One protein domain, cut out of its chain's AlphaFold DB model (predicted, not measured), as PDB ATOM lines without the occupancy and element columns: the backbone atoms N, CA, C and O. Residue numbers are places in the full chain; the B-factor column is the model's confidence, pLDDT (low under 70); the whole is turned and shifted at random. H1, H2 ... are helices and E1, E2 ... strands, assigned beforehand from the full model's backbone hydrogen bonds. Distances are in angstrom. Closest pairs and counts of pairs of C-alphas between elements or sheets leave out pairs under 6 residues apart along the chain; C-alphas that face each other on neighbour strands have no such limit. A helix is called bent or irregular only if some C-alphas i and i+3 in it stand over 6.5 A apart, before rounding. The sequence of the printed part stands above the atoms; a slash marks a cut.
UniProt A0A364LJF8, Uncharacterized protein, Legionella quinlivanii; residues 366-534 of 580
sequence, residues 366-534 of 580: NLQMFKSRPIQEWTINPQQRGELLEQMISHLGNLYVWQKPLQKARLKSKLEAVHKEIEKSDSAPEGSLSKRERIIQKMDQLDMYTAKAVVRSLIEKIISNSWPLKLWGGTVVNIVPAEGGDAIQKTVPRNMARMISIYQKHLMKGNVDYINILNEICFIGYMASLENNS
ATOM      1  N   ASN A 366      45.537  74.637  51.732       71.12
ATOM      2  CA  ASN A 366      45.007  74.336  53.061       71.12
ATOM      3  C   ASN A 366      46.126  74.338  54.108       71.12
ATOM      4  O   ASN A 366      45.963  74.914  55.184       71.12
ATOM      5  N   LEU A 367      47.290  73.767  53.786       73.12
ATOM      6  CA  LEU A 367      48.450  73.794  54.683       73.12
ATOM      7  C   LEU A 367      49.023  75.212  54.834       73.12
ATOM      8  O   LEU A 367      49.441  75.595  55.928       73.12
ATOM      9  N   GLN A 368      48.965  76.034  53.783       79.94
ATOM     10  CA  GLN A 368      49.272  77.465  53.878       79.94
ATOM     11  C   GLN A 368      48.323  78.203  54.821       79.94
ATOM     12  O   GLN A 368      48.753  79.024  55.638       79.94
ATOM     13  N   MET A 369      47.026  77.891  54.772       81.56
ATOM     14  CA  MET A 369      46.062  78.443  55.723       81.56
ATOM     15  C   MET A 369      46.413  78.058  57.171       81.56
ATOM     16  O   MET A 369      46.262  78.890  58.069       81.56
ATOM     17  N   PHE A 370      46.947  76.851  57.405       81.69
ATOM     18  CA  PHE A 370      47.326  76.395  58.751       81.69
ATOM     19  C   PHE A 370      48.476  77.201  59.353       81.69
ATOM     20  O   PHE A 370      48.518  77.379  60.573       81.69
ATOM     21  N   LYS A 371      49.377  77.695  58.498       81.88
ATOM     22  CA  LYS A 371      50.568  78.466  58.880       81.88
ATOM     23  C   LYS A 371      50.323  79.975  58.947       81.88
ATOM     24  O   LYS A 371      51.055  80.671  59.639       81.88
ATOM     25  N   SER A 372      49.309  80.488  58.248       83.19
ATOM     26  CA  SER A 372      49.110  81.937  58.069       83.19
ATOM     27  C   SER A 372      47.956  82.537  58.871       83.19
ATOM     28  O   SER A 372      47.923  83.752  59.061       83.19
ATOM     29  N   ARG A 373      46.993  81.727  59.338       86.75
ATOM     30  CA  ARG A 373      45.778  82.237  59.998       86.75
ATOM     31  C   ARG A 373      45.438  81.488  61.287       86.75
ATOM     32  O   ARG A 373      45.477  80.254  61.291       86.75
ATOM     33  N   PRO A 374      45.043  82.191  62.369       88.94
ATOM     34  CA  PRO A 374      44.533  81.553  63.579       88.94
ATOM     35  C   PRO A 374      43.347  80.633  63.276       88.94
ATOM     36  O   PRO A 374      42.414  81.016  62.573       88.94
ATOM     37  N   ILE A 375      43.347  79.433  63.852       87.44
ATOM     38  CA  ILE A 375      42.358  78.379  63.575       87.44
ATOM     39  C   ILE A 375      40.906  78.795  63.830       87.44
ATOM     40  O   ILE A 375      39.984  78.328  63.159       87.44
ATOM     41  N   GLN A 376      40.695  79.721  64.765       86.75
ATOM     42  CA  GLN A 376      39.367  80.237  65.093       86.75
ATOM     43  C   GLN A 376      38.826  81.215  64.035       86.75
ATOM     44  O   GLN A 376      37.650  81.553  64.074       86.75
ATOM     45  N   GLU A 377      39.669  81.692  63.118       85.81
ATOM     46  CA  GLU A 377      39.301  82.628  62.045       85.81
ATOM     47  C   GLU A 377      39.032  81.901  60.719       85.81
ATOM     48  O   GLU A 377      38.712  82.520  59.707       85.81
ATOM     49  N   TRP A 378      39.146  80.571  60.701       84.94
ATOM     50  CA  TRP A 378      38.934  79.785  59.495       84.94
ATOM     51  C   TRP A 378      37.449  79.659  59.158       84.94
ATOM     52  O   TRP A 378      36.729  78.825  59.722       84.94
ATOM     53  N   THR A 379      37.019  80.430  58.165       75.31
ATOM     54  CA  THR A 379      35.731  80.275  57.487       75.31
ATOM     55  C   THR A 379      35.823  79.158  56.457       75.31
ATOM     56  O   THR A 379      36.631  79.233  55.533       75.31
ATOM     57  N   ILE A 380      34.999  78.119  56.598       66.62
ATOM     58  CA  ILE A 380      35.042  76.971  55.690       66.62
ATOM     59  C   ILE A 380      33.896  77.050  54.696       66.62
ATOM     60  O   ILE A 380      32.732  76.995  55.109       66.62
ATOM     61  N   ASN A 381      34.226  77.093  53.403       74.56
ATOM     62  CA  ASN A 381      33.251  76.855  52.347       74.56
ATOM     63  C   ASN A 381      32.604  75.472  52.583       74.56
ATOM     64  O   ASN A 381      33.334  74.479  52.672       74.56
ATOM     65  N   PRO A 382      31.264  75.366  52.685       72.62
ATOM     66  CA  PRO A 382      30.571  74.090  52.868       72.62
ATOM     67  C   PRO A 382      31.021  72.982  51.903       72.62
ATOM     68  O   PRO A 382      31.065  71.821  52.297       72.62
ATOM     69  N   GLN A 383      31.415  73.338  50.677       68.69
ATOM     70  CA  GLN A 383      31.860  72.401  49.639       68.69
ATOM     71  C   GLN A 383      33.255  71.805  49.907       68.69
ATOM     72  O   GLN A 383      33.528  70.688  49.484       68.69
ATOM     73  N   GLN A 384      34.119  72.507  50.651       69.38
ATOM     74  CA  GLN A 384      35.500  72.094  50.967       69.38
ATOM     75  C   GLN A 384      35.656  71.588  52.412       69.38
ATOM     76  O   GLN A 384      36.748  71.235  52.857       69.38
ATOM     77  N   ARG A 385      34.556  71.535  53.176       76.56
ATOM     78  CA  ARG A 385      34.571  71.201  54.608       76.56
ATOM     79  C   ARG A 385      35.106  69.803  54.904       76.56
ATOM     80  O   ARG A 385      35.781  69.629  55.915       76.56
ATOM     81  N   GLY A 386      34.832  68.838  54.027       74.25
ATOM     82  CA  GLY A 386      35.350  67.475  54.151       74.25
ATOM     83  C   GLY A 386      36.870  67.410  54.007       74.25
ATOM     84  O   GLY A 386      37.533  66.895  54.900       74.25
ATOM     85  N   GLU A 387      37.411  67.994  52.937       76.75
ATOM     86  CA  GLU A 387      38.848  67.993  52.623       76.75
ATOM     87  C   GLU A 387      39.671  68.760  53.667       76.75
ATOM     88  O   GLU A 387      40.742  68.331  54.086       76.75
ATOM     89  N   LEU A 388      39.142  69.870  54.177       80.00
ATOM     90  CA  LEU A 388      39.814  70.605  55.239       80.00
ATOM     91  C   LEU A 388      39.876  69.807  56.549       80.00
ATOM     92  O   LEU A 388      40.912  69.778  57.205       80.00
ATOM     93  N   LEU A 389      38.773  69.161  56.940       80.75
ATOM     94  CA  LEU A 389      38.746  68.284  58.117       80.75
ATOM     95  C   LEU A 389      39.721  67.116  57.968       80.75
ATOM     96  O   LEU A 389      40.369  66.718  58.933       80.75
ATOM     97  N   GLU A 390      39.830  66.600  56.751       73.75
ATOM     98  CA  GLU A 390      40.771  65.562  56.365       73.75
ATOM     99  C   GLU A 390      42.222  65.993  56.640       73.75
ATOM    100  O   GLU A 390      42.957  65.325  57.372       73.75
ATOM    101  N   GLN A 391      42.589  67.175  56.147       76.19
ATOM    102  CA  GLN A 391      43.904  67.783  56.347       76.19
ATOM    103  C   GLN A 391      44.167  68.116  57.822       76.19
ATOM    104  O   GLN A 391      45.260  67.876  58.332       76.19
ATOM    105  N   MET A 392      43.161  68.609  58.552       79.50
ATOM    106  CA  MET A 392      43.288  68.893  59.986       79.50
ATOM    107  C   MET A 392      43.612  67.640  60.803       79.50
ATOM    108  O   MET A 392      44.418  67.715  61.728       79.50
ATOM    109  N   ILE A 393      42.991  66.502  60.483       75.31
ATOM    110  CA  ILE A 393      43.194  65.251  61.224       75.31
ATOM    111  C   ILE A 393      44.576  64.666  60.931       75.31
ATOM    112  O   ILE A 393      45.277  64.280  61.865       75.31
ATOM    113  N   SER A 394      44.995  64.650  59.666       65.38
ATOM    114  CA  SER A 394      46.300  64.089  59.287       65.38
ATOM    115  C   SER A 394      47.492  64.959  59.654       65.38
ATOM    116  O   SER A 394      48.608  64.454  59.753       65.38
ATOM    117  N   HIS A 395      47.264  66.242  59.927       70.69
ATOM    118  CA  HIS A 395      48.302  67.175  60.349       70.69
ATOM    119  C   HIS A 395      48.091  67.710  61.766       70.69
ATOM    120  O   HIS A 395      48.634  68.755  62.091       70.69
ATOM    121  N   LEU A 396      47.339  67.023  62.634       74.38
ATOM    122  CA  LEU A 396      46.902  67.589  63.917       74.38
ATOM    123  C   LEU A 396      48.059  68.033  64.840       74.38
ATOM    124  O   LEU A 396      47.979  69.095  65.459       74.38
ATOM    125  N   GLY A 397      49.157  67.270  64.882       64.25
ATOM    126  CA  GLY A 397      50.368  67.645  65.627       64.25
ATOM    127  C   GLY A 397      51.063  68.882  65.045       64.25
ATOM    128  O   GLY A 397      51.346  69.839  65.766       64.25
ATOM    129  N   ASN A 398      51.247  68.909  63.722       69.81
ATOM    130  CA  ASN A 398      51.812  70.063  63.014       69.81
ATOM    131  C   ASN A 398      50.914  71.293  63.136       69.81
ATOM    132  O   ASN A 398      51.398  72.410  63.263       69.81
ATOM    133  N   LEU A 399      49.600  71.089  63.134       76.00
ATOM    134  CA  LEU A 399      48.613  72.139  63.263       76.00
ATOM    135  C   LEU A 399      48.745  72.843  64.610       76.00
ATOM    136  O   LEU A 399      48.776  74.066  64.649       76.00
ATOM    137  N   TYR A 400      48.882  72.100  65.706       80.88
ATOM    138  CA  TYR A 400      49.167  72.697  67.008       80.88
ATOM    139  C   TYR A 400      50.472  73.514  66.990       80.88
ATOM    140  O   TYR A 400      50.485  74.672  67.413       80.88
ATOM    141  N   VAL A 401      51.534  72.941  66.420       72.56
ATOM    142  CA  VAL A 401      52.851  73.573  66.282       72.56
ATOM    143  C   VAL A 401      52.765  74.891  65.505       72.56
ATOM    144  O   VAL A 401      53.262  75.918  65.964       72.56
ATOM    145  N   TRP A 402      52.094  74.890  64.354       80.62
ATOM    146  CA  TRP A 402      51.932  76.065  63.497       80.62
ATOM    147  C   TRP A 402      51.003  77.109  64.109       80.62
ATOM    148  O   TRP A 402      51.186  78.307  63.904       80.62
ATOM    149  N   GLN A 403      50.024  76.681  64.904       85.75
ATOM    150  CA  GLN A 403      49.087  77.590  65.547       85.75
ATOM    151  C   GLN A 403      49.693  78.308  66.747       85.75
ATOM    152  O   GLN A 403      49.322  79.453  66.992       85.75
ATOM    153  N   LYS A 404      50.648  77.714  67.466       83.81
ATOM    154  CA  LYS A 404      51.271  78.329  68.647       83.81
ATOM    155  C   LYS A 404      51.798  79.763  68.412       83.81
ATOM    156  O   LYS A 404      51.381  80.661  69.155       83.81
ATOM    157  N   PRO A 405      52.640  80.052  67.397       81.25
ATOM    158  CA  PRO A 405      53.093  81.422  67.133       81.25
ATOM    159  C   PRO A 405      51.943  82.359  66.736       81.25
ATOM    160  O   PRO A 405      51.919  83.513  67.168       81.25
ATOM    161  N   LEU A 406      50.944  81.865  65.996       87.31
ATOM    162  CA  LEU A 406      49.768  82.647  65.601       87.31
ATOM    163  C   LEU A 406      48.892  83.009  66.808       87.31
ATOM    164  O   LEU A 406      48.435  84.146  66.926       87.31
ATOM    165  N   GLN A 407      48.699  82.076  67.745       89.75
ATOM    166  CA  GLN A 407      47.979  82.335  68.991       89.75
ATOM    167  C   GLN A 407      48.740  83.339  69.867       89.75
ATOM    168  O   GLN A 407      48.122  84.248  70.421       89.75
ATOM    169  N   LYS A 408      50.076  83.244  69.937       89.94
ATOM    170  CA  LYS A 408      50.918  84.213  70.659       89.94
ATOM    171  C   LYS A 408      50.801  85.616  70.066       89.94
ATOM    172  O   LYS A 408      50.560  86.565  70.809       89.94
ATOM    173  N   ALA A 409      50.932  85.752  68.746       89.19
ATOM    174  CA  ALA A 409      50.793  87.033  68.050       89.19
ATOM    175  C   ALA A 409      49.400  87.639  68.263       89.19
ATOM    176  O   ALA A 409      49.266  88.820  68.586       89.19
ATOM    177  N   ARG A 410      48.356  86.808  68.190       91.62
ATOM    178  CA  ARG A 410      46.978  87.219  68.459       91.62
ATOM    179  C   ARG A 410      46.777  87.715  69.891       91.62
ATOM    180  O   ARG A 410      46.084  88.711  70.095       91.62
ATOM    181  N   LEU A 411      47.338  87.028  70.888       91.38
ATOM    182  CA  LEU A 411      47.251  87.453  72.288       91.38
ATOM    183  C   LEU A 411      48.017  88.758  72.530       91.38
ATOM    184  O   LEU A 411      47.474  89.638  73.191       91.38
ATOM    185  N   LYS A 412      49.203  88.928  71.928       93.19
ATOM    186  CA  LYS A 412      49.962  90.189  71.971       93.19
ATOM    187  C   LYS A 412      49.176  91.354  71.373       93.19
ATOM    188  O   LYS A 412      49.003  92.365  72.037       93.19
ATOM    189  N   SER A 413      48.606  91.177  70.182       92.88
ATOM    190  CA  SER A 413      47.782  92.209  69.540       92.88
ATOM    191  C   SER A 413      46.554  92.583  70.387       92.88
ATOM    192  O   SER A 413      46.223  93.759  70.525       92.88
ATOM    193  N   LYS A 414      45.905  91.600  71.033       93.25
ATOM    194  CA  LYS A 414      44.814  91.865  71.988       93.25
ATOM    195  C   LYS A 414      45.289  92.611  73.232       93.25
ATOM    196  O   LYS A 414      44.556  93.456  73.730       93.25
ATOM    197  N   LEU A 415      46.475  92.283  73.743       93.69
ATOM    198  CA  LEU A 415      47.067  92.953  74.897       93.69
ATOM    199  C   LEU A 415      47.373  94.422  74.578       93.69
ATOM    200  O   LEU A 415      46.968  95.297  75.333       93.69
ATOM    201  N   GLU A 416      47.985  94.684  73.423       94.00
ATOM    202  CA  GLU A 416      48.263  96.036  72.923       94.00
ATOM    203  C   GLU A 416      46.981  96.851  72.713       94.00
ATOM    204  O   GLU A 416      46.935  98.031  73.048       94.00
ATOM    205  N   ALA A 417      45.917  96.234  72.189       93.50
ATOM    206  CA  ALA A 417      44.622  96.896  72.049       93.50
ATOM    207  C   ALA A 417      44.041  97.305  73.412       93.50
ATOM    208  O   ALA A 417      43.570  98.428  73.559       93.50
ATOM    209  N   VAL A 418      44.130  96.430  74.421       92.25
ATOM    210  CA  VAL A 418      43.694  96.740  75.795       92.25
ATOM    211  C   VAL A 418      44.567  97.825  76.429       92.25
ATOM    212  O   VAL A 418      44.044  98.684  77.129       92.25
ATOM    213  N   HIS A 419      45.878  97.837  76.173       91.69
ATOM    214  CA  HIS A 419      46.755  98.923  76.628       91.69
ATOM    215  C   HIS A 419      46.352 100.262  76.016       91.69
ATOM    216  O   HIS A 419      46.161 101.220  76.756       91.69
ATOM    217  N   LYS A 420      46.085 100.304  74.706       93.25
ATOM    218  CA  LYS A 420      45.585 101.509  74.027       93.25
ATOM    219  C   LYS A 420      44.206 101.956  74.529       93.25
ATOM    220  O   LYS A 420      43.940 103.152  74.546       93.25
ATOM    221  N   GLU A 421      43.322 101.026  74.900       91.50
ATOM    222  CA  GLU A 421      42.024 101.335  75.531       91.50
ATOM    223  C   GLU A 421      42.217 102.011  76.899       91.50
ATOM    224  O   GLU A 421      41.526 102.978  77.206       91.50
ATOM    225  N   ILE A 422      43.174 101.530  77.700       88.88
ATOM    226  CA  ILE A 422      43.491 102.085  79.023       88.88
ATOM    227  C   ILE A 422      44.165 103.460  78.900       88.88
ATOM    228  O   ILE A 422      43.810 104.365  79.641       88.88
ATOM    229  N   GLU A 423      45.096 103.635  77.959       89.81
ATOM    230  CA  GLU A 423      45.823 104.900  77.750       89.81
ATOM    231  C   GLU A 423      44.938 106.037  77.223       89.81
ATOM    232  O   GLU A 423      45.217 107.203  77.480       89.81
ATOM    233  N   LYS A 424      43.880 105.717  76.466       89.94
ATOM    234  CA  LYS A 424      42.962 106.713  75.885       89.94
ATOM    235  C   LYS A 424      41.843 107.162  76.821       89.94
ATOM    236  O   LYS A 424      41.090 108.058  76.451       89.94
ATOM    237  N   SER A 425      41.691 106.516  77.970       82.25
ATOM    238  CA  SER A 425      40.603 106.783  78.904       82.25
ATOM    239  C   SER A 425      41.168 107.434  80.162       82.25
ATOM    240  O   SER A 425      42.010 106.838  80.826       82.25
ATOM    241  N   ASP A 426      40.679 108.626  80.525       77.75
ATOM    242  CA  ASP A 426      41.103 109.341  81.747       77.75
ATOM    243  C   ASP A 426      40.860 108.516  83.030       77.75
ATOM    244  O   ASP A 426      41.470 108.750  84.074       77.75
ATOM    245  N   SER A 427      39.991 107.504  82.949       74.62
ATOM    246  CA  SER A 427      39.825 106.433  83.931       74.62
ATOM    247  C   SER A 427      39.752 105.076  83.225       74.62
ATOM    248  O   SER A 427      39.063 104.930  82.216       74.62
ATOM    249  N   ALA A 428      40.472 104.060  83.716       68.12
ATOM    250  CA  ALA A 428      40.494 102.741  83.078       68.12
ATOM    251  C   ALA A 428      39.060 102.173  82.969       68.12
ATOM    252  O   ALA A 428      38.399 102.046  84.003       68.12
ATOM    253  N   PRO A 429      38.572 101.802  81.766       76.25
ATOM    254  CA  PRO A 429      37.214 101.295  81.609       76.25
ATOM    255  C   PRO A 429      37.014 100.062  82.489       76.25
ATOM    256  O   PRO A 429      37.887  99.185  82.535       76.25
ATOM    257  N   GLU A 430      35.880  99.990  83.184       78.50
ATOM    258  CA  GLU A 430      35.584  98.935  84.149       78.50
ATOM    259  C   GLU A 430      35.801  97.538  83.528       78.50
ATOM    260  O   GLU A 430      35.321  97.227  82.438       78.50
ATOM    261  N   GLY A 431      36.615  96.701  84.181       80.81
ATOM    262  CA  GLY A 431      36.977  95.366  83.687       80.81
ATOM    263  C   GLY A 431      38.188  95.288  82.740       80.81
ATOM    264  O   GLY A 431      38.658  94.179  82.469       80.81
ATOM    265  N   SER A 432      38.767  96.410  82.291       79.00
ATOM    266  CA  SER A 432      39.949  96.413  81.398       79.00
ATOM    267  C   SER A 432      41.203  95.821  82.054       79.00
ATOM    268  O   SER A 432      41.959  95.100  81.402       79.00
ATOM    269  N   LEU A 433      41.390  96.043  83.360       78.19
ATOM    270  CA  LEU A 433      42.481  95.441  84.139       78.19
ATOM    271  C   LEU A 433      42.326  93.915  84.239       78.19
ATOM    272  O   LEU A 433      43.256  93.179  83.918       78.19
ATOM    273  N   SER A 434      41.115  93.430  84.533       86.81
ATOM    274  CA  SER A 434      40.823  91.989  84.545       86.81
ATOM    275  C   SER A 434      40.984  91.352  83.155       86.81
ATOM    276  O   SER A 434      41.480  90.232  83.017       86.81
ATOM    277  N   LYS A 435      40.615  92.071  82.084       89.38
ATOM    278  CA  LYS A 435      40.826  91.644  80.689       89.38
ATOM    279  C   LYS A 435      42.319  91.526  80.364       89.38
ATOM    280  O   LYS A 435      42.713  90.526  79.761       89.38
ATOM    281  N   ARG A 436      43.144  92.490  80.796       91.31
ATOM    282  CA  ARG A 436      44.611  92.464  80.662       91.31
ATOM    283  C   ARG A 436      45.210  91.247  81.370       91.31
ATOM    284  O   ARG A 436      45.931  90.480  80.735       91.31
ATOM    285  N   GLU A 437      44.873  91.034  82.638       90.56
ATOM    286  CA  GLU A 437      45.371  89.907  83.444       90.56
ATOM    287  C   GLU A 437      45.009  88.551  82.828       90.56
ATOM    288  O   GLU A 437      45.867  87.685  82.681       90.56
ATOM    289  N   ARG A 438      43.768  88.386  82.348       90.75
ATOM    290  CA  ARG A 438      43.341  87.161  81.646       90.75
ATOM    291  C   ARG A 438      44.108  86.912  80.345       90.75
ATOM    292  O   ARG A 438      44.234  85.760  79.932       90.75
ATOM    293  N   ILE A 439      44.548  87.961  79.644       89.69
ATOM    294  CA  ILE A 439      45.362  87.817  78.425       89.69
ATOM    295  C   ILE A 439      46.786  87.400  78.793       89.69
ATOM    296  O   ILE A 439      47.300  86.474  78.170       89.69
ATOM    297  N   ILE A 440      47.375  88.018  79.821       90.69
ATOM    298  CA  ILE A 440      48.704  87.659  80.340       90.69
ATOM    299  C   ILE A 440      48.711  86.196  80.788       90.69
ATOM    300  O   ILE A 440      49.493  85.411  80.269       90.69
ATOM    301  N   GLN A 441      47.735  85.778  81.597       90.00
ATOM    302  CA  GLN A 441      47.616  84.388  82.041       90.00
ATOM    303  C   GLN A 441      47.512  83.393  80.870       90.00
ATOM    304  O   GLN A 441      48.081  82.304  80.914       90.00
ATOM    305  N   LYS A 442      46.803  83.747  79.789       90.38
ATOM    306  CA  LYS A 442      46.739  82.914  78.573       90.38
ATOM    307  C   LYS A 442      48.059  82.877  77.809       90.38
ATOM    308  O   LYS A 442      48.315  81.885  77.135       90.38
ATOM    309  N   MET A 443      48.849  83.947  77.858       89.25
ATOM    310  CA  MET A 443      50.194  83.974  77.282       89.25
ATOM    311  C   MET A 443      51.166  83.129  78.105       89.25
ATOM    312  O   MET A 443      51.970  82.418  77.508       89.25
ATOM    313  N   ASP A 444      51.040  83.137  79.432       87.19
ATOM    314  CA  ASP A 444      51.825  82.282  80.331       87.19
ATOM    315  C   ASP A 444      51.453  80.799  80.159       87.19
ATOM    316  O   ASP A 444      52.295  79.915  80.271       87.19
ATOM    317  N   GLN A 445      50.195  80.521  79.804       88.81
ATOM    318  CA  GLN A 445      49.672  79.182  79.508       88.81
ATOM    319  C   GLN A 445      49.455  78.954  78.002       88.81
ATOM    320  O   GLN A 445      48.458  78.348  77.587       88.81
ATOM    321  N   LEU A 446      50.369  79.458  77.166       87.25
ATOM    322  CA  LEU A 446      50.211  79.469  75.707       87.25
ATOM    323  C   LEU A 446      49.940  78.076  75.119       87.25
ATOM    324  O   LEU A 446      49.134  77.953  74.193       87.25
ATOM    325  N   ASP A 447      50.568  77.027  75.648       81.19
ATOM    326  CA  ASP A 447      50.395  75.660  75.149       81.19
ATOM    327  C   ASP A 447      48.994  75.130  75.421       81.19
ATOM    328  O   ASP A 447      48.314  74.676  74.499       81.19
ATOM    329  N   MET A 448      48.519  75.278  76.659       86.12
ATOM    330  CA  MET A 448      47.158  74.917  77.052       86.12
ATOM    331  C   MET A 448      46.129  75.697  76.224       86.12
ATOM    332  O   MET A 448      45.147  75.130  75.740       86.12
ATOM    333  N   TYR A 449      46.365  76.995  76.004       90.06
ATOM    334  CA  TYR A 449      45.495  77.837  75.184       90.06
ATOM    335  C   TYR A 449      45.469  77.393  73.713       90.06
ATOM    336  O   TYR A 449      44.396  77.319  73.108       90.06
ATOM    337  N   THR A 450      46.629  77.059  73.149       85.94
ATOM    338  CA  THR A 450      46.762  76.604  71.758       85.94
ATOM    339  C   THR A 450      46.115  75.236  71.565       85.94
ATOM    340  O   THR A 450      45.313  75.066  70.648       85.94
ATOM    341  N   ALA A 451      46.370  74.282  72.462       83.69
ATOM    342  CA  ALA A 451      45.734  72.968  72.428       83.69
ATOM    343  C   ALA A 451      44.214  73.080  72.564       83.69
ATOM    344  O   ALA A 451      43.475  72.481  71.783       83.69
ATOM    345  N   LYS A 452      43.734  73.933  73.477       93.25
ATOM    346  CA  LYS A 452      42.308  74.234  73.617       93.25
ATOM    347  C   LYS A 452      41.704  74.771  72.325       93.25
ATOM    348  O   LYS A 452      40.626  74.325  71.938       93.25
ATOM    349  N   ALA A 453      42.376  75.710  71.661       90.56
ATOM    350  CA  ALA A 453      41.923  76.252  70.384       90.56
ATOM    351  C   ALA A 453      41.835  75.165  69.304       90.56
ATOM    352  O   ALA A 453      40.803  75.044  68.648       90.56
ATOM    353  N   VAL A 454      42.879  74.344  69.162       87.69
ATOM    354  CA  VAL A 454      42.941  73.284  68.148       87.69
ATOM    355  C   VAL A 454      41.880  72.215  68.376       87.69
ATOM    356  O   VAL A 454      41.093  71.934  67.473       87.69
ATOM    357  N   VAL A 455      41.812  71.665  69.589       89.38
ATOM    358  CA  VAL A 455      40.843  70.626  69.955       89.38
ATOM    359  C   VAL A 455      39.420  71.137  69.764       89.38
ATOM    360  O   VAL A 455      38.619  70.486  69.098       89.38
ATOM    361  N   ARG A 456      39.100  72.321  70.300       92.38
ATOM    362  CA  ARG A 456      37.746  72.873  70.211       92.38
ATOM    363  C   ARG A 456      37.343  73.119  68.759       92.38
ATOM    364  O   ARG A 456      36.276  72.670  68.352       92.38
ATOM    365  N   SER A 457      38.207  73.753  67.967       90.12
ATOM    366  CA  SER A 457      37.912  74.023  66.559       90.12
ATOM    367  C   SER A 457      37.793  72.749  65.725       90.12
ATOM    368  O   SER A 457      36.931  72.687  64.851       90.12
ATOM    369  N   LEU A 458      38.600  71.715  65.987       88.44
ATOM    370  CA  LEU A 458      38.453  70.417  65.325       88.44
ATOM    371  C   LEU A 458      37.090  69.790  65.645       88.44
ATOM    372  O   LEU A 458      36.356  69.412  64.732       88.44
ATOM    373  N   ILE A 459      36.736  69.710  66.928       91.38
ATOM    374  CA  ILE A 459      35.484  69.096  67.378       91.38
ATOM    375  C   ILE A 459      34.270  69.863  66.838       91.38
ATOM    376  O   ILE A 459      33.364  69.249  66.279       91.38
ATOM    377  N   GLU A 460      34.270  71.196  66.897       89.44
ATOM    378  CA  GLU A 460      33.209  72.036  66.318       89.44
ATOM    379  C   GLU A 460      33.044  71.796  64.810       89.44
ATOM    380  O   GLU A 460      31.923  71.713  64.298       89.44
ATOM    381  N   LYS A 461      34.148  71.626  64.074       87.69
ATOM    382  CA  LYS A 461      34.109  71.339  62.635       87.69
ATOM    383  C   LYS A 461      33.587  69.926  62.347       87.69
ATOM    384  O   LYS A 461      32.770  69.768  61.443       87.69
ATOM    385  N   ILE A 462      33.955  68.917  63.142       86.88
ATOM    386  CA  ILE A 462      33.393  67.556  63.038       86.88
ATOM    387  C   ILE A 462      31.875  67.583  63.286       86.88
ATOM    388  O   ILE A 462      31.100  66.987  62.527       86.88
ATOM    389  N   ILE A 463      31.448  68.295  64.333       87.75
ATOM    390  CA  ILE A 463      30.047  68.400  64.751       87.75
ATOM    391  C   ILE A 463      29.225  69.235  63.772       87.75
ATOM    392  O   ILE A 463      28.046  68.959  63.600       87.75
ATOM    393  N   SER A 464      29.791  70.228  63.093       85.75
ATOM    394  CA  SER A 464      29.055  71.048  62.117       85.75
ATOM    395  C   SER A 464      29.032  70.455  60.704       85.75
ATOM    396  O   SER A 464      28.290  70.940  59.847       85.75
ATOM    397  N   ASN A 465      29.804  69.400  60.425       83.19
ATOM    398  CA  ASN A 465      29.841  68.779  59.101       83.19
ATOM    399  C   ASN A 465      28.659  67.822  58.857       83.19
ATOM    400  O   ASN A 465      28.214  67.125  59.773       83.19
ATOM    401  N   SER A 466      28.142  67.770  57.626       80.69
ATOM    402  CA  SER A 466      27.169  66.760  57.189       80.69
ATOM    403  C   SER A 466      27.910  65.589  56.540       80.69
ATOM    404  O   SER A 466      28.695  65.764  55.612       80.69
ATOM    405  N   TRP A 467      27.685  64.375  57.046       77.38
ATOM    406  CA  TRP A 467      28.427  63.189  56.618       77.38
ATOM    407  C   TRP A 467      27.540  62.278  55.750       77.38
ATOM    408  O   TRP A 467      26.491  61.835  56.225       77.38
ATOM    409  N   PRO A 468      27.928  61.948  54.502       72.00
ATOM    410  CA  PRO A 468      27.139  61.087  53.616       72.00
ATOM    411  C   PRO A 468      27.308  59.595  53.978       72.00
ATOM    412  O   PRO A 468      27.891  58.811  53.234       72.00
ATOM    413  N   LEU A 469      26.808  59.187  55.149       69.75
ATOM    414  CA  LEU A 469      27.100  57.879  55.766       69.75
ATOM    415  C   LEU A 469      26.149  56.738  55.368       69.75
ATOM    416  O   LEU A 469      26.277  55.641  55.907       69.75
ATOM    417  N   LYS A 470      25.238  56.953  54.404       58.72
ATOM    418  CA  LYS A 470      24.260  55.937  53.950       58.72
ATOM    419  C   LYS A 470      24.898  54.631  53.448       58.72
ATOM    420  O   LYS A 470      24.237  53.604  53.487       58.72
ATOM    421  N   LEU A 471      26.155  54.666  52.999       46.56
ATOM    422  CA  LEU A 471      26.864  53.514  52.423       46.56
ATOM    423  C   LEU A 471      27.954  52.916  53.334       46.56
ATOM    424  O   LEU A 471      28.436  51.828  53.050       46.56
ATOM    425  N   TRP A 472      28.359  53.600  54.413       54.62
ATOM    426  CA  TRP A 472      29.651  53.332  55.082       54.62
ATOM    427  C   TRP A 472      29.553  52.986  56.572       54.62
ATOM    428  O   TRP A 472      30.573  52.729  57.201       54.62
ATOM    429  N   GLY A 473      28.344  52.988  57.144       60.12
ATOM    430  CA  GLY A 473      28.134  52.737  58.572       60.12
ATOM    431  C   GLY A 473      28.650  53.887  59.444       60.12
ATOM    432  O   GLY A 473      29.832  53.996  59.756       60.12
ATOM    433  N   GLY A 474      27.749  54.778  59.856       77.44
ATOM    434  CA  GLY A 474      28.057  55.829  60.824       77.44
ATOM    435  C   GLY A 474      27.900  55.358  62.269       77.44
ATOM    436  O   GLY A 474      27.106  54.468  62.553       77.44
ATOM    437  N   THR A 475      28.628  55.975  63.198       83.00
ATOM    438  CA  THR A 475      28.360  55.830  64.634       83.00
ATOM    439  C   THR A 475      27.505  57.002  65.091       83.00
ATOM    440  O   THR A 475      27.833  58.160  64.828       83.00
ATOM    441  N   VAL A 476      26.395  56.696  65.756       87.25
ATOM    442  CA  VAL A 476      25.534  57.702  66.374       87.25
ATOM    443  C   VAL A 476      26.155  58.116  67.703       87.25
ATOM    444  O   VAL A 476      26.430  57.267  68.549       87.25
ATOM    445  N   VAL A 477      26.399  59.413  67.880       88.25
ATOM    446  CA  VAL A 477      26.911  59.997  69.123       88.25
ATOM    447  C   VAL A 477      25.913  60.995  69.694       88.25
ATOM    448  O   VAL A 477      25.279  61.742  68.948       88.25
ATOM    449  N   ASN A 478      25.800  61.011  71.022       90.06
ATOM    450  CA  ASN A 478      24.996  61.980  71.759       90.06
ATOM    451  C   ASN A 478      25.912  63.102  72.255       90.06
ATOM    452  O   ASN A 478      26.755  62.903  73.133       90.06
ATOM    453  N   ILE A 479      25.769  64.280  71.662       89.12
ATOM    454  CA  ILE A 479      26.620  65.433  71.924       89.12
ATOM    455  C   ILE A 479      25.920  66.341  72.930       89.12
ATOM    456  O   ILE A 479      24.914  66.963  72.611       89.12
ATOM    457  N   VAL A 480      26.477  66.437  74.131       87.12
ATOM    458  CA  VAL A 480      26.070  67.420  75.142       87.12
ATOM    459  C   VAL A 480      26.846  68.721  74.895       87.12
ATOM    460  O   VAL A 480      28.083  68.674  74.890       87.12
ATOM    461  N   PRO A 481      26.173  69.864  74.659       80.06
ATOM    462  CA  PRO A 481      26.837  71.155  74.498       80.06
ATOM    463  C   PRO A 481      27.639  71.544  75.745       80.06
ATOM    464  O   PRO A 481      27.219  71.293  76.872       80.06
ATOM    465  N   ALA A 482      28.782  72.206  75.550       71.31
ATOM    466  CA  ALA A 482      29.638  72.645  76.657       71.31
ATOM    467  C   ALA A 482      28.974  73.702  77.565       71.31
ATOM    468  O   ALA A 482      29.392  73.870  78.705       71.31
ATOM    469  N   GLU A 483      27.957  74.404  77.061       76.25
ATOM    470  CA  GLU A 483      27.214  75.454  77.775       76.25
ATOM    471  C   GLU A 483      25.988  74.904  78.532       76.25
ATOM    472  O   GLU A 483      25.258  75.664  79.160       76.25
ATOM    473  N   GLY A 484      25.781  73.581  78.512       74.75
ATOM    474  CA  GLY A 484      24.544  72.950  78.972       74.75
ATOM    475  C   GLY A 484      23.452  72.985  77.898       74.75
ATOM    476  O   GLY A 484      23.491  73.793  76.972       74.75
ATOM    477  N   GLY A 485      22.504  72.051  77.977       81.81
ATOM    478  CA  GLY A 485      21.406  71.913  77.016       81.81
ATOM    479  C   GLY A 485      21.117  70.463  76.638       81.81
ATOM    480  O   GLY A 485      21.800  69.539  77.091       81.81
ATOM    481  N   ASP A 486      20.101  70.279  75.797       87.62
ATOM    482  CA  ASP A 486      19.669  68.956  75.350       87.62
ATOM    483  C   ASP A 486      20.739  68.267  74.497       87.62
ATOM    484  O   ASP A 486      21.457  68.888  73.705       87.62
ATOM    485  N   ALA A 487      20.845  66.947  74.658       88.06
ATOM    486  CA  ALA A 487      21.785  66.146  73.894       88.06
ATOM    487  C   ALA A 487      21.399  66.135  72.406       88.06
ATOM    488  O   ALA A 487      20.310  65.709  72.027       88.06
ATOM    489  N   ILE A 488      22.330  66.545  71.550       89.62
ATOM    490  CA  ILE A 488      22.164  66.520  70.098       89.62
ATOM    491  C   ILE A 488      22.638  65.163  69.588       89.62
ATOM    492  O   ILE A 488      23.814  64.814  69.716       89.62
ATOM    493  N   GLN A 489      21.742  64.400  68.969       90.00
ATOM    494  CA  GLN A 489      22.106  63.141  68.337       90.00
ATOM    495  C   GLN A 489      22.668  63.396  66.934       90.00
ATOM    496  O   GLN A 489      22.027  64.033  66.097       90.00
ATOM    497  N   LYS A 490      23.876  62.895  66.656       88.69
ATOM    498  CA  LYS A 490      24.516  63.064  65.348       88.69
ATOM    499  C   LYS A 490      25.210  61.795  64.882       88.69
ATOM    500  O   LYS A 490      25.904  61.131  65.643       88.69
ATOM    501  N   THR A 491      25.072  61.497  63.596       86.88
ATOM    502  CA  THR A 491      25.778  60.389  62.949       86.88
ATOM    503  C   THR A 491      27.088  60.894  62.351       86.88
ATOM    504  O   THR A 491      27.081  61.777  61.489       86.88
ATOM    505  N   VAL A 492      28.215  60.343  62.805       85.88
ATOM    506  CA  VAL A 492      29.572  60.716  62.364       85.88
ATOM    507  C   VAL A 492      30.418  59.467  62.065       85.88
ATOM    508  O   VAL A 492      30.059  58.363  62.487       85.88
ATOM    509  N   PRO A 493      31.549  59.594  61.344       84.19
ATOM    510  CA  PRO A 493      32.494  58.492  61.176       84.19
ATOM    511  C   PRO A 493      32.993  57.940  62.519       84.19
ATOM    512  O   PRO A 493      33.234  58.695  63.461       84.19
ATOM    513  N   ARG A 494      33.210  56.623  62.604       78.81
ATOM    514  CA  ARG A 494      33.549  55.908  63.853       78.81
ATOM    515  C   ARG A 494      34.757  56.486  64.608       78.81
ATOM    516  O   ARG A 494      34.729  56.594  65.832       78.81
ATOM    517  N   ASN A 495      35.801  56.900  63.894       77.06
ATOM    518  CA  ASN A 495      37.000  57.477  64.514       77.06
ATOM    519  C   ASN A 495      36.733  58.879  65.076       77.06
ATOM    520  O   ASN A 495      37.170  59.206  66.175       77.06
ATOM    521  N   MET A 496      35.913  59.673  64.392       85.56
ATOM    522  CA  MET A 496      35.488  60.988  64.874       85.56
ATOM    523  C   MET A 496      34.513  60.879  66.051       85.56
ATOM    524  O   MET A 496      34.581  61.687  66.972       85.56
ATOM    525  N   ALA A 497      33.664  59.846  66.080       85.19
ATOM    526  CA  ALA A 497      32.838  59.531  67.245       85.19
ATOM    527  C   ALA A 497      33.696  59.287  68.498       85.19
ATOM    528  O   ALA A 497      33.377  59.790  69.574       85.19
ATOM    529  N   ARG A 498      34.824  58.575  68.353       83.25
ATOM    530  CA  ARG A 498      35.795  58.388  69.443       83.25
ATOM    531  C   ARG A 498      36.438  59.705  69.879       83.25
ATOM    532  O   ARG A 498      36.509  59.952  71.078       83.25
ATOM    533  N   MET A 499      36.846  60.563  68.940       88.06
ATOM    534  CA  MET A 499      37.413  61.884  69.263       88.06
ATOM    535  C   MET A 499      36.421  62.751  70.056       88.06
ATOM    536  O   MET A 499      36.791  63.346  71.065       88.06
ATOM    537  N   ILE A 500      35.147  62.765  69.644       90.94
ATOM    538  CA  ILE A 500      34.065  63.458  70.363       90.94
ATOM    539  C   ILE A 500      33.885  62.872  71.766       90.94
ATOM    540  O   ILE A 500      33.810  63.622  72.734       90.94
ATOM    541  N   SER A 501      33.860  61.544  71.897       90.25
ATOM    542  CA  SER A 501      33.688  60.882  73.193       90.25
ATOM    543  C   SER A 501      34.814  61.219  74.176       90.25
ATOM    544  O   SER A 501      34.536  61.516  75.338       90.25
ATOM    545  N   ILE A 502      36.072  61.246  73.718       87.31
ATOM    546  CA  ILE A 502      37.223  61.653  74.541       87.31
ATOM    547  C   ILE A 502      37.073  63.102  74.989       87.31
ATOM    548  O   ILE A 502      37.202  63.399  76.176       87.31
ATOM    549  N   TYR A 503      36.734  63.993  74.058       92.19
ATOM    550  CA  TYR A 503      36.501  65.396  74.370       92.19
ATOM    551  C   TYR A 503      35.419  65.570  75.451       92.19
ATOM    552  O   TYR A 503      35.662  66.215  76.470       92.19
ATOM    553  N   GLN A 504      34.259  64.925  75.292       90.62
ATOM    554  CA  GLN A 504      33.164  64.986  76.266       90.62
ATOM    555  C   GLN A 504      33.548  64.394  77.627       90.62
ATOM    556  O   GLN A 504      33.249  64.986  78.662       90.62
ATOM    557  N   LYS A 505      34.251  63.255  77.634       91.25
ATOM    558  CA  LYS A 505      34.734  62.601  78.858       91.25
ATOM    559  C   LYS A 505      35.625  63.530  79.679       91.25
ATOM    560  O   LYS A 505      35.540  63.528  80.904       91.25
ATOM    561  N   HIS A 506      36.494  64.301  79.029       88.50
ATOM    562  CA  HIS A 506      37.369  65.238  79.733       88.50
ATOM    563  C   HIS A 506      36.646  66.519  80.157       88.50
ATOM    564  O   HIS A 506      36.929  67.013  81.244       88.50
ATOM    565  N   LEU A 507      35.664  67.010  79.388       87.88
ATOM    566  CA  LEU A 507      34.822  68.138  79.815       87.88
ATOM    567  C   LEU A 507      34.077  67.859  81.132       87.88
ATOM    568  O   LEU A 507      33.927  68.762  81.950       87.88
ATOM    569  N   MET A 508      33.663  66.612  81.376       86.06
ATOM    570  CA  MET A 508      32.961  66.225  82.610       86.06
ATOM    571  C   MET A 508      33.834  66.273  83.879       86.06
ATOM    572  O   MET A 508      33.295  66.237  84.979       86.06
ATOM    573  N   LYS A 509      35.167  66.363  83.763       84.75
ATOM    574  CA  LYS A 509      36.092  66.332  84.914       84.75
ATOM    575  C   LYS A 509      36.287  67.687  85.614       84.75
ATOM    576  O   LYS A 509      37.032  67.754  86.587       84.75
ATOM    577  N   GLY A 510      35.680  68.771  85.123       74.81
ATOM    578  CA  GLY A 510      35.798  70.124  85.689       74.81
ATOM    579  C   GLY A 510      37.121  70.837  85.362       74.81
ATOM    580  O   GLY A 510      37.092  71.955  84.856       74.81
ATOM    581  N   ASN A 511      38.270  70.179  85.555       85.06
ATOM    582  CA  ASN A 511      39.585  70.653  85.099       85.06
ATOM    583  C   ASN A 511      40.003  69.924  83.818       85.06
ATOM    584  O   ASN A 511      40.364  68.747  83.836       85.06
ATOM    585  N   VAL A 512      39.929  70.632  82.691       87.00
ATOM    586  CA  VAL A 512      40.124  70.056  81.357       87.00
ATOM    587  C   VAL A 512      41.577  70.220  80.913       87.00
ATOM    588  O   VAL A 512      42.011  71.331  80.608       87.00
ATOM    589  N   ASP A 513      42.307  69.110  80.829       86.19
ATOM    590  CA  ASP A 513      43.654  69.064  80.256       86.19
ATOM    591  C   ASP A 513      43.578  68.910  78.730       86.19
ATOM    592  O   ASP A 513      43.453  67.810  78.182       86.19
ATOM    593  N   TYR A 514      43.627  70.041  78.030       85.25
ATOM    594  CA  TYR A 514      43.520  70.065  76.574       85.25
ATOM    595  C   TYR A 514      44.745  69.500  75.854       85.25
ATOM    596  O   TYR A 514      44.604  69.074  74.708       85.25
ATOM    597  N   ILE A 515      45.916  69.466  76.496       75.69
ATOM    598  CA  ILE A 515      47.124  68.861  75.921       75.69
ATOM    599  C   ILE A 515      46.950  67.346  75.882       75.69
ATOM    600  O   ILE A 515      47.158  66.722  74.839       75.69
ATOM    601  N   ASN A 516      46.466  66.758  76.974       76.88
ATOM    602  CA  ASN A 516      46.182  65.331  77.010       76.88
ATOM    603  C   ASN A 516      45.058  64.935  76.034       76.88
ATOM    604  O   ASN A 516      45.195  63.963  75.294       76.88
ATOM    605  N   ILE A 517      43.981  65.732  75.939       79.88
ATOM    606  CA  ILE A 517      42.937  65.507  74.921       79.88
ATOM    607  C   ILE A 517      43.530  65.543  73.509       79.88
ATOM    608  O   ILE A 517      43.211  64.682  72.691       79.88
ATOM    609  N   LEU A 518      44.376  66.533  73.209       74.00
ATOM    610  CA  LEU A 518      45.015  66.655  71.902       74.00
ATOM    611  C   LEU A 518      45.862  65.417  71.586       74.00
ATOM    612  O   LEU A 518      45.745  64.882  70.488       74.00
ATOM    613  N   ASN A 519      46.638  64.919  72.550       66.69
ATOM    614  CA  ASN A 519      47.440  63.702  72.397       66.69
ATOM    615  C   ASN A 519      46.572  62.467  72.122       66.69
ATOM    616  O   ASN A 519      46.843  61.713  71.185       66.69
ATOM    617  N   GLU A 520      45.490  62.283  72.882       73.62
ATOM    618  CA  GLU A 520      44.545  61.183  72.670       73.62
ATOM    619  C   GLU A 520      43.859  61.270  71.287       73.62
ATOM    620  O   GLU A 520      43.692  60.258  70.602       73.62
ATOM    621  N   ILE A 521      43.501  62.474  70.825       77.62
ATOM    622  CA  ILE A 521      42.912  62.691  69.493       77.62
ATOM    623  C   ILE A 521      43.946  62.461  68.382       77.62
ATOM    624  O   ILE A 521      43.618  61.808  67.390       77.62
ATOM    625  N   CYS A 522      45.185  62.937  68.538       66.62
ATOM    626  CA  CYS A 522      46.294  62.660  67.618       66.62
ATOM    627  C   CYS A 522      46.502  61.151  67.460       66.62
ATOM    628  O   CYS A 522      46.651  60.661  66.342       66.62
ATOM    629  N   PHE A 523      46.429  60.401  68.563       61.16
ATOM    630  CA  PHE A 523      46.514  58.947  68.537       61.16
ATOM    631  C   PHE A 523      45.361  58.309  67.753       61.16
ATOM    632  O   PHE A 523      45.596  57.413  66.946       61.16
ATOM    633  N   ILE A 524      44.120  58.784  67.916       66.94
ATOM    634  CA  ILE A 524      42.993  58.295  67.104       66.94
ATOM    635  C   ILE A 524      43.186  58.639  65.626       66.94
ATOM    636  O   ILE A 524      42.919  57.788  64.783       66.94
ATOM    637  N   GLY A 525      43.626  59.857  65.296       60.78
ATOM    638  CA  GLY A 525      43.901  60.268  63.913       60.78
ATOM    639  C   GLY A 525      44.965  59.383  63.262       60.78
ATOM    640  O   GLY A 525      44.769  58.878  62.158       60.78
ATOM    641  N   TYR A 526      46.030  59.088  64.005       55.91
ATOM    642  CA  TYR A 526      47.066  58.137  63.618       55.91
ATOM    643  C   TYR A 526      46.505  56.724  63.409       55.91
ATOM    644  O   TYR A 526      46.672  56.150  62.336       55.91
ATOM    645  N   MET A 527      45.771  56.171  64.378       52.25
ATOM    646  CA  MET A 527      45.163  54.842  64.243       52.25
ATOM    647  C   MET A 527      44.170  54.785  63.074       52.25
ATOM    648  O   MET A 527      44.172  53.821  62.320       52.25
ATOM    649  N   ALA A 528      43.393  55.845  62.846       54.75
ATOM    650  CA  ALA A 528      42.481  55.968  61.712       54.75
ATOM    651  C   ALA A 528      43.210  55.965  60.361       54.75
ATOM    652  O   ALA A 528      42.721  55.352  59.414       54.75
ATOM    653  N   SER A 529      44.373  56.622  60.281       49.94
ATOM    654  CA  SER A 529      45.231  56.606  59.089       49.94
ATOM    655  C   SER A 529      45.850  55.226  58.820       49.94
ATOM    656  O   SER A 529      46.143  54.897  57.674       49.94
ATOM    657  N   LEU A 530      45.991  54.393  59.858       38.56
ATOM    658  CA  LEU A 530      46.530  53.032  59.778       38.56
ATOM    659  C   LEU A 530      45.455  51.954  59.538       38.56
ATOM    660  O   LEU A 530      45.761  50.919  58.955       38.56
ATOM    661  N   GLU A 531      44.217  52.166  59.999       39.88
ATOM    662  CA  GLU A 531      43.137  51.160  60.018       39.88
ATOM    663  C   GLU A 531      42.278  51.085  58.728       39.88
ATOM    664  O   GLU A 531      41.406  50.230  58.662       39.88
ATOM    665  N   ASN A 532      42.529  51.906  57.694       44.84
ATOM    666  CA  ASN A 532      41.987  51.807  56.315       44.84
ATOM    667  C   ASN A 532      40.475  51.508  56.144       44.84
ATOM    668  O   ASN A 532      40.067  50.351  56.153       44.84
ATOM    669  N   ASN A 533      39.651  52.527  55.832       38.94
ATOM    670  CA  ASN A 533      38.342  52.329  55.164       38.94
ATOM    671  C   ASN A 533      37.693  53.625  54.612       38.94
ATOM    672  O   ASN A 533      36.519  53.902  54.850       38.94
ATOM    673  N   SER A 534      38.419  54.476  53.878       39.62
ATOM    674  CA  SER A 534      37.764  55.582  53.150       39.62
ATOM    675  C   SER A 534      38.564  56.043  51.926       39.62
ATOM    676  O   SER A 534      39.696  55.606  51.733       39.62
TER     677      SER A 534
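AT A GLANCE: This is residues 366 to 534 of the 580 residues of an uncharacterized protein of Legionella quinlivanii (UniProt A0A364LJF8). A core of mostly crossed helices, H5 in the middle with H2, H6 and H7 packed on it, has a two-stranded hairpin, E1 and E2, at one end, and the helical hairpin of H3 and H4 reaches away at the other; short H1 packs on H3. The printed part has 169 residues, mostly helix, with named elements in the order H1 H2 H3 H4 H5 E1 E2 H6 H7. It spans 65 by 37 by 28 A and is only just compact, close to loose, with a radius of gyration of the C-alphas of 18.3 A.

IN THESE COORDINATES: E1 is residues 475 to 479 and E2 residues 488 to 492, each 12.2 A from first to last C-alpha. H6 is residues 494 to 507, 20.1 A, H7 514 to 530, 24.1 A, and H5 446 to 464, 26.5 A. H3, residues 396 to 423, 39.8 A, has a kink of 33 degrees near residue 403 and is only just irregular, C-alphas 402 and 405 being 6.6 A apart. H4 is residues 432 to 444, 18.5 A. H2, residues 382 to 394, 19.7 A, is irregular, with C-alphas 383 and 386 7.5 A apart. H1, residues 366 to 372, 10.0 A, begins at C-alpha (45.007, 74.336, 53.061); H7 ends at (46.530, 53.032, 59.778).

HOW THE PARTS SIT: E1 and E2 form an antiparallel hairpin, with N 477 and O 490 within hydrogen-bond range at 2.9 A. The closest C-alphas of E1 and H6, Thr 475 and Arg 494, are 5.2 A apart. H6 and H7, a helical hairpin, touch at a shallow tilt of 11 degrees, C-alphas 499 and 521 closest at 5.6 A. H5 touches H7 at a steep tilt of 51 degrees, C-alphas 452 and 514 closest at 5.3 A. H3 touches H5 with residues 399 to 408 alone, and H4 in a helical hairpin at 26 degrees, C-alphas 415 and 436 closest at 6.3 A. Every O i to N i+4 pair is within hydrogen-bond range in H1, H4, H5, H6 and H7; H2 has 7 of 9 and H3 22 of 24.

THE WHOLE: C-alphas 426 and 471, the two farthest apart, are 64.6 A apart. The printed part has no cut and no long link. Its mean pLDDT is 80.3, with values under 70 at residues 469 to 473 and 522 to 534, among others.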